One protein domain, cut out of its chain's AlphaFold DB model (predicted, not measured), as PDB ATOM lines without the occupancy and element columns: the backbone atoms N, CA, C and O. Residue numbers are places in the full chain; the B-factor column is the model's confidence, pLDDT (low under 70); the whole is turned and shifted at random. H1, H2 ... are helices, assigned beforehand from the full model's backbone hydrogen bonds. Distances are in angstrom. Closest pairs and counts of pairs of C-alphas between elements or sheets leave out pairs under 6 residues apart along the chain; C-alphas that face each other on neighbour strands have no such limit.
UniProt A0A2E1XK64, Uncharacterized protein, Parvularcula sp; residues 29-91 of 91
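Overview. This is residues 29 to 91 of the 91 residues of an uncharacterized protein of Parvularcula sp (UniProt A0A2E1XK64). A long helix, H3, has a shorter helix, H1, packed slantwise on its first part and running the opposite way, while the last part of H3, with residues 79 to 91, sticks out as a free arm. At the end where H1 finishes and H3 starts, the chain between them makes a loop that holds the four-residue helix H2. The printed part has 63 residues, with three named helices in the order H1, H2, H3 and no named strand, and its class is all helix. The whole is loose, with a radius of gyration of the C-alphas of 14.4 A, and it spans 49 by 20 by 17 A, the free arm of H3 adding to its length.

Along the chain. Find C-alpha 29 at (101.565, 126.713, 157.601), where H1 begins; it takes in residues 29 to 43 and measures 20.9 A from first to last C-alpha. Go on through residues 44 to 50 and you reach H2, residues 51 to 54, 5.1 A from first to last C-alpha. After residues 55 to 61, look for C-alpha 62 at (116.535, 140.112, 165.364), where H3 begins. From there H3, residues 62 to 89, runs 40.1 A to C-alpha 89 at (86.565, 132.183, 139.875).

Arrangement. Look first at Ile 36 of H1 and Gly 69 of H3, the closest C-alphas of the two helices, 4.3 A apart. H1 and H3 touch, with 32 pairs of C-alphas within 8 A. Their lines stand at a steep tilt of 42 degrees, and they run opposite ways. Next look where H1 ends: H1 and H2 touch only at the corner by their link, H1 with residues 41 to 43 alone, and their closest C-alphas, those of Leu 42 and Gly 51, are 3.9 A apart. H2 and H3 are apart. Along the backbone of H1 and of H3 you will find every O i to N i+4 pair within hydrogen-bond range; H2 is too short for such a pair, and its one O i to N i+3 pair is within range.

Size, cuts and confidence. The two C-alphas farthest apart are those of Asp 47 and Gly 91, at 49.6 A. Residues 79 to 91, of which 79 to 89 belong to H3, stand free; without them the body has 50 residues and spans 30 by 18 by 13 A. The printed part has no cut, and the links H1 to H2 and H2 to H3 are both short, with 7 residues each. It ends at Gly 91, the chain's last residue. The mean pLDDT of the printed part is 81.2; look for values under 70 at residue 48 and residues 86 to 91 of this model.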
ATOM      1  N   TRP A  29     100.835 126.544 156.341       82.06
ATOM      2  CA  TRP A  29     101.565 126.713 157.601       82.06
ATOM      3  C   TRP A  29     103.067 126.482 157.478       82.06
ATOM      4  O   TRP A  29     103.852 127.218 158.073       82.06
ATOM      5  N   PHE A  30     103.475 125.491 156.686       84.31
ATOM      6  CA  PHE A  30     104.891 125.254 156.428       84.31
ATOM      7  C   PHE A  30     105.499 126.431 155.662       84.31
ATOM      8  O   PHE A  30     106.533 126.955 156.063       84.31
ATOM      9  N   SER A  31     104.818 126.895 154.612       83.75
ATOM     10  CA  SER A  31     105.258 128.039 153.808       83.75
ATOM     11  C   SER A  31     105.332 129.325 154.619       83.75
ATOM     12  O   SER A  31     106.286 130.089 154.483       83.75
ATOM     13  N   PHE A  32     104.367 129.538 155.512       87.56
ATOM     14  CA  PHE A  32     104.368 130.645 156.453       87.56
ATOM     15  C   PHE A  32     105.607 130.611 157.356       87.56
ATOM     16  O   PHE A  32     106.408 131.543 157.344       87.56
ATOM     17  N   LEU A  33     105.822 129.508 158.081       89.44
ATOM     18  CA  LEU A  33     106.951 129.363 159.005       89.44
ATOM     19  C   LEU A  33     108.302 129.435 158.285       89.44
ATOM     20  O   LEU A  33     109.214 130.111 158.758       89.44
ATOM     21  N   ALA A  34     108.421 128.779 157.130       87.69
ATOM     22  CA  ALA A  34     109.627 128.805 156.313       87.69
ATOM     23  C   ALA A  34     109.938 130.224 155.827       87.69
ATOM     24  O   ALA A  34     111.086 130.653 155.906       87.69
ATOM     25  N   THR A  35     108.925 130.980 155.395       89.12
ATOM     26  CA  THR A  35     109.110 132.369 154.957       89.12
ATOM     27  C   THR A  35     109.569 133.253 156.110       89.12
ATOM     28  O   THR A  35     110.524 134.004 155.936       89.12
ATOM     29  N   ILE A  36     108.978 133.117 157.304       90.81
ATOM     30  CA  ILE A  36     109.429 133.852 158.496       90.81
ATOM     31  C   ILE A  36     110.884 133.516 158.805       90.81
ATOM     32  O   ILE A  36     111.697 134.423 158.961       90.81
ATOM     33  N   LEU A  37     111.233 132.229 158.874       88.44
ATOM     34  CA  LEU A  37     112.583 131.771 159.210       88.44
ATOM     35  C   LEU A  37     113.622 132.250 158.196       88.44
ATOM     36  O   LEU A  37     114.645 132.809 158.587       88.44
ATOM     37  N   VAL A  38     113.350 132.068 156.903       90.19
ATOM     38  CA  VAL A  38     114.253 132.484 155.825       90.19
ATOM     39  C   VAL A  38     114.388 134.001 155.811       90.19
ATOM     40  O   VAL A  38     115.508 134.505 155.811       90.19
ATOM     41  N   TRP A  39     113.282 134.743 155.867       89.31
ATOM     42  CA  TRP A  39     113.329 136.204 155.884       89.31
ATOM     43  C   TRP A  39     114.094 136.732 157.096       89.31
ATOM     44  O   TRP A  39     114.975 137.578 156.952       89.31
ATOM     45  N   THR A  40     113.828 136.170 158.277       88.06
ATOM     46  CA  THR A  40     114.540 136.520 159.508       88.06
ATOM     47  C   THR A  40     116.026 136.219 159.365       88.06
ATOM     48  O   THR A  40     116.840 137.081 159.662       88.06
ATOM     49  N   ALA A  41     116.417 135.052 158.848       86.06
ATOM     50  CA  ALA A  41     117.823 134.690 158.659       86.06
ATOM     51  C   ALA A  41     118.551 135.588 157.639       86.06
ATOM     52  O   ALA A  41     119.749 135.857 157.787       86.06
ATOM     53  N   LEU A  42     117.840 136.075 156.618       87.56
ATOM     54  CA  LEU A  42     118.370 137.011 155.626       87.56
ATOM     55  C   LEU A  42     118.486 138.438 156.183       87.56
ATOM     56  O   LEU A  42     119.449 139.137 155.887       87.56
ATOM     57  N   ARG A  43     117.525 138.881 156.997       88.31
ATOM     58  CA  ARG A  43     117.491 140.243 157.557       88.31
ATOM     59  C   ARG A  43     118.157 140.359 158.924       88.31
ATOM     60  O   ARG A  43     118.359 141.475 159.390       88.31
ATOM     61  N   SER A  44     118.512 139.250 159.563       85.88
ATOM     62  CA  SER A  44     119.151 139.234 160.880       85.88
ATOM     63  C   SER A  44     120.476 140.021 160.864       85.88
ATOM     64  O   SER A  44     121.144 140.078 159.820       85.88
ATOM     65  N   PRO A  45     120.871 140.655 161.987       83.50
ATOM     66  CA  PRO A  45     122.156 141.339 162.109       83.50
ATOM     67  C   PRO A  45     123.332 140.462 161.660       83.50
ATOM     68  O   PRO A  45     123.277 139.236 161.746       83.50
ATOM     69  N   LYS A  46     124.417 141.093 161.191       76.56
ATOM     70  CA  LYS A  46     125.565 140.397 160.574       76.56
ATOM     71  C   LYS A  46     126.190 139.317 161.460       76.56
ATOM     72  O   LYS A  46     126.720 138.350 160.927       76.56
ATOM     73  N   ASP A  47     126.079 139.468 162.776       75.62
ATOM     74  CA  ASP A  47     126.617 138.525 163.760       75.62
ATOM     75  C   ASP A  47     125.785 137.230 163.875       75.62
ATOM     76  O   ASP A  47     126.260 136.237 164.420       75.62
ATOM     77  N   PHE A  48     124.552 137.222 163.354       69.94
ATOM     78  CA  PHE A  48     123.585 136.124 163.488       69.94
ATOM     79  C   PHE A  48     123.017 135.614 162.152       69.94
ATOM     80  O   PHE A  48     122.510 134.496 162.098       69.94
ATOM     81  N   GLY A  49     123.038 136.423 161.087       70.62
ATOM     82  CA  GLY A  49     122.380 136.132 159.809       70.62
ATOM     83  C   GLY A  49     123.322 135.936 158.622       70.62
ATOM     84  O   GLY A  49     124.447 136.432 158.600       70.62
ATOM     85  N   PHE A  50     122.817 135.288 157.570       75.69
ATOM     86  CA  PHE A  50     123.570 135.017 156.333       75.69
ATOM     87  C   PHE A  50     123.298 136.020 155.204       75.69
ATOM     88  O   PHE A  50     124.016 136.031 154.205       75.69
ATOM     89  N   GLY A  51     122.301 136.904 155.336       74.81
ATOM     90  CA  GLY A  51     121.945 137.826 154.247       74.81
ATOM     91  C   GLY A  51     123.028 138.849 153.895       74.81
ATOM     92  O   GLY A  51     123.049 139.352 152.770       74.81
ATOM     93  N   HIS A  52     123.994 139.088 154.787       74.06
ATOM     94  CA  HIS A  52     125.153 139.933 154.497       74.06
ATOM     95  C   HIS A  52     126.024 139.376 153.354       74.06
ATOM     96  O   HIS A  52     126.591 140.159 152.592       74.06
ATOM     97  N   MET A  53     126.075 138.047 153.180       77.06
ATOM     98  CA  MET A  53     126.776 137.394 152.064       77.06
ATOM     99  C   MET A  53     126.078 137.649 150.720       77.06
ATOM    100  O   MET A  53     126.720 137.678 149.674       77.06
ATOM    101  N   LEU A  54     124.768 137.898 150.758       79.69
ATOM    102  CA  LEU A  54     123.921 138.176 149.597       79.69
ATOM    103  C   LEU A  54     123.708 139.683 149.361       79.69
ATOM    104  O   LEU A  54     122.870 140.061 148.546       79.69
ATOM    105  N   LYS A  55     124.457 140.552 150.061       83.62
ATOM    106  CA  LYS A  55     124.307 142.023 150.033       83.62
ATOM    107  C   LYS A  55     122.901 142.514 150.428       83.62
ATOM    108  O   LYS A  55     122.506 143.614 150.048       83.62
ATOM    109  N   ILE A  56     122.156 141.727 151.204       80.50
ATOM    110  CA  ILE A  56     120.836 142.113 151.714       80.50
ATOM    111  C   ILE A  56     121.031 143.049 152.921       80.50
ATOM    112  O   ILE A  56     121.853 142.746 153.791       80.50
ATOM    113  N   PRO A  57     120.315 144.189 153.006       83.62
ATOM    114  CA  PRO A  57     120.441 145.099 154.142       83.62
ATOM    115  C   PRO A  57     119.982 144.422 155.435       83.62
ATOM    116  O   PRO A  57     118.879 143.881 155.479       83.62
ATOM    117  N   SER A  58     120.790 144.484 156.491       84.81
ATOM    118  CA  SER A  58     120.444 143.926 157.802       84.81
ATOM    119  C   SER A  58     119.482 144.833 158.574       84.81
ATOM    120  O   SER A  58     119.607 146.060 158.534       84.81
ATOM    121  N   ALA A  59     118.563 144.232 159.323       86.00
ATOM    122  CA  ALA A  59     117.739 144.906 160.317       86.00
ATOM    123  C   ALA A  59     118.570 145.311 161.548       86.00
ATOM    124  O   ALA A  59     119.687 144.829 161.757       86.00
ATOM    125  N   ARG A  60     118.025 146.218 162.370       86.00
ATOM    126  CA  ARG A  60     118.695 146.709 163.589       86.00
ATOM    127  C   ARG A  60     118.711 145.659 164.696       86.00
ATOM    128  O   ARG A  60     119.703 145.550 165.408       86.00
ATOM    129  N   THR A  61     117.634 144.890 164.828       89.50
ATOM    130  CA  THR A  61     117.510 143.802 165.801       89.50
ATOM    131  C   THR A  61     116.953 142.537 165.146       89.50
ATOM    132  O   THR A  61     116.354 142.587 164.070       89.50
ATOM    133  N   ILE A  62     117.134 141.386 165.801       86.12
ATOM    134  CA  ILE A  62     116.535 140.112 165.364       86.12
ATOM    135  C   ILE A  62     115.003 140.193 165.422       86.12
ATOM    136  O   ILE A  62     114.328 139.682 164.532       86.12
ATOM    137  N   SER A  63     114.455 140.873 166.432       86.88
ATOM    138  CA  SER A  63     113.011 141.069 166.583       86.88
ATOM    139  C   SER A  63     112.411 141.855 165.416       86.88
ATOM    140  O   SER A  63     111.347 141.485 164.928       86.88
ATOM    141  N   ASP A  64     113.113 142.880 164.919       88.19
ATOM    142  CA  ASP A  64     112.682 143.626 163.730       88.19
ATOM    143  C   ASP A  64     112.685 142.726 162.488       88.19
ATOM    144  O   ASP A  64     111.718 142.708 161.730       88.19
ATOM    145  N   ALA A  65     113.735 141.916 162.308       86.62
ATOM    146  CA  ALA A  65     113.820 140.963 161.201       86.62
ATOM    147  C   ALA A  65     112.695 139.912 161.247       86.62
ATOM    148  O   ALA A  65     112.125 139.574 160.208       86.62
ATOM    149  N   ALA A  66     112.348 139.430 162.443       88.00
ATOM    150  CA  ALA A  66     111.245 138.497 162.655       88.00
ATOM    151  C   ALA A  66     109.877 139.139 162.392       88.00
ATOM    152  O   ALA A  66     109.017 138.511 161.776       88.00
ATOM    153  N   TYR A  67     109.680 140.393 162.807       90.94
ATOM    154  CA  TYR A  67     108.451 141.138 162.540       90.94
ATOM    155  C   TYR A  67     108.259 141.412 161.044       90.94
ATOM    156  O   TYR A  67     107.176 141.206 160.501       90.94
ATOM    157  N   GLU A  68     109.318 141.810 160.343       88.12
ATOM    158  CA  GLU A  68     109.286 141.936 158.885       88.12
ATOM    159  C   GLU A  68     109.028 140.585 158.207       88.12
ATOM    160  O   GLU A  68     108.257 140.511 157.251       88.12
ATOM    161  N   GLY A  69     109.626 139.507 158.726       86.75
ATOM    162  CA  GLY A  69     109.420 138.147 158.229       86.75
ATOM    163  C   GLY A  69     107.989 137.663 158.405       86.75
ATOM    164  O   GLY A  69     107.451 137.023 157.504       86.75
ATOM    165  N   LEU A  70     107.349 138.023 159.521       92.06
ATOM    166  CA  LEU A  70     105.933 137.766 159.771       92.06
ATOM    167  C   LEU A  70     105.067 138.400 158.681       92.06
ATOM    168  O   LEU A  70     104.252 137.711 158.071       92.06
ATOM    169  N   TRP A  71     105.276 139.683 158.382       89.69
ATOM    170  CA  TRP A  71     104.525 140.365 157.327       89.69
ATOM    171  C   TRP A  71     104.821 139.819 155.932       89.69
ATOM    172  O   TRP A  71     103.894 139.661 155.140       89.69
ATOM    173  N   ALA A  72     106.078 139.477 155.640       87.75
ATOM    174  CA  ALA A  72     106.451 138.847 154.376       87.75
ATOM    175  C   ALA A  72     105.735 137.498 154.188       87.75
ATOM    176  O   ALA A  72     105.204 137.220 153.114       87.75
ATOM    177  N   ALA A  73     105.661 136.686 155.245       86.56
ATOM    178  CA  ALA A  73     104.963 135.407 155.232       86.56
ATOM    179  C   ALA A  73     103.446 135.561 155.071       86.56
ATOM    180  O   ALA A  73     102.847 134.846 154.267       86.56
ATOM    181  N   VAL A  74     102.831 136.517 155.779       88.50
ATOM    182  CA  VAL A  74     101.405 136.847 155.609       88.50
ATOM    183  C   VAL A  74     101.127 137.266 154.168       88.50
ATOM    184  O   VAL A  74     100.222 136.718 153.544       88.50
ATOM    185  N   ALA A  75     101.913 138.196 153.620       88.06
ATOM    186  CA  ALA A  75     101.730 138.692 152.259       88.06
ATOM    187  C   ALA A  75     101.884 137.582 151.212       88.06
ATOM    188  O   ALA A  75     101.126 137.542 150.246       88.06
ATOM    189  N   LEU A  76     102.831 136.662 151.414       85.81
ATOM    190  CA  LEU A  76     103.067 135.542 150.509       85.81
ATOM    191  C   LEU A  76     101.909 134.542 150.525       85.81
ATOM    192  O   LEU A  76     101.374 134.220 149.466       85.81
ATOM    193  N   VAL A  77     101.493 134.080 151.707       84.38
ATOM    194  CA  VAL A  77     100.379 133.128 151.823       84.38
ATOM    195  C   VAL A  77      99.094 133.764 151.302       84.38
ATOM    196  O   VAL A  77      98.428 133.188 150.453       84.38
ATOM    197  N   PHE A  78      98.781 134.984 151.740       84.62
ATOM    198  CA  PHE A  78      97.567 135.680 151.327       84.62
ATOM    199  C   PHE A  78      97.558 136.009 149.829       84.62
ATOM    200  O   PHE A  78      96.558 135.778 149.152       84.62
ATOM    201  N   GLY A  79      98.677 136.497 149.289       82.38
ATOM    202  CA  GLY A  79      98.805 136.837 147.873       82.38
ATOM    203  C   GLY A  79      98.654 135.621 146.961       82.38
ATOM    204  O   GLY A  79      97.938 135.694 145.963       82.38
ATOM    205  N   VAL A  80      99.272 134.489 147.315       81.81
ATOM    206  CA  VAL A  80      99.116 133.239 146.554       81.81
ATOM    207  C   VAL A  80      97.686 132.716 146.660       81.81
ATOM    208  O   VAL A  80      97.113 132.348 145.636       81.81
ATOM    209  N   THR A  81      97.075 132.738 147.847       79.12
ATOM    210  CA  THR A  81      95.677 132.317 148.013       79.12
ATOM    211  C   THR A  81      94.735 133.143 147.136       79.12
ATOM    212  O   THR A  81      93.964 132.561 146.377       79.12
ATOM    213  N   ILE A  82      94.850 134.479 147.143       81.19
ATOM    214  CA  ILE A  82      94.032 135.350 146.281       81.19
ATOM    215  C   ILE A  82      94.240 135.028 144.804       81.19
ATOM    216  O   ILE A  82      93.266 134.943 144.059       81.19
ATOM    217  N   LEU A  83      95.487 134.858 144.359       79.38
ATOM    218  CA  LEU A  83      95.784 134.544 142.961       79.38
ATOM    219  C   LEU A  83      95.078 133.256 142.513       79.38
ATOM    220  O   LEU A  83      94.498 133.230 141.430       79.38
ATOM    221  N   PHE A  84      95.070 132.217 143.348       70.62
ATOM    222  CA  PHE A  84      94.406 130.951 143.029       70.62
ATOM    223  C   PHE A  84      92.880 131.020 143.136       70.62
ATOM    224  O   PHE A  84      92.195 130.453 142.282       70.62
ATOM    225  N   GLU A  85      92.328 131.739 144.117       70.44
ATOM    226  CA  GLU A  85      90.880 131.988 144.180       70.44
ATOM    227  C   GLU A  85      90.400 132.769 142.950       70.44
ATOM    228  O   GLU A  85      89.404 132.401 142.334       70.44
ATOM    229  N   SER A  86      91.158 133.785 142.526       57.47
ATOM    230  CA  SER A  86      90.850 134.599 141.341       57.47
ATOM    231  C   SER A  86      90.881 133.777 140.051       57.47
ATOM    232  O   SER A  86      90.036 133.966 139.181       57.47
ATOM    233  N   VAL A  87      91.844 132.855 139.921       59.16
ATOM    234  CA  VAL A  87      91.939 131.936 138.774       59.16
ATOM    235  C   VAL A  87      90.783 130.935 138.776       59.16
ATOM    236  O   VAL A  87      90.208 130.678 137.725       59.16
ATOM    237  N   THR A  88      90.411 130.412 139.945       56.97
ATOM    238  CA  THR A  88      89.288 129.470 140.078       56.97
ATOM    239  C   THR A  88      87.949 130.146 139.776       56.97
ATOM    240  O   THR A  88      87.086 129.536 139.164       56.97
ATOM    241  N   ALA A  89      87.775 131.413 140.160       56.72
ATOM    242  CA  ALA A  89      86.565 132.183 139.875       56.72
ATOM    243  C   ALA A  89      86.437 132.623 138.402       56.72
ATOM    244  O   ALA A  89      85.352 133.016 137.977       56.72
ATOM    245  N   ALA A  90      87.535 132.598 137.637       54.75
ATOM    246  CA  ALA A  90      87.578 133.012 136.234       54.75
ATOM    247  C   ALA A  90      87.463 131.849 135.226       54.75
ATOM    248  O   ALA A  90      87.408 132.115 134.023       54.75
ATOM    249  N   GLY A  91      87.474 130.595 135.694       46.19
ATOM    250  CA  GLY A  91      87.337 129.377 134.882       46.19
ATOM    251  C   GLY A  91      85.958 128.750 135.004       46.19
ATOM    252  O   GLY A  91      85.484 128.218 133.978       46.19
TER     253      GLY A  91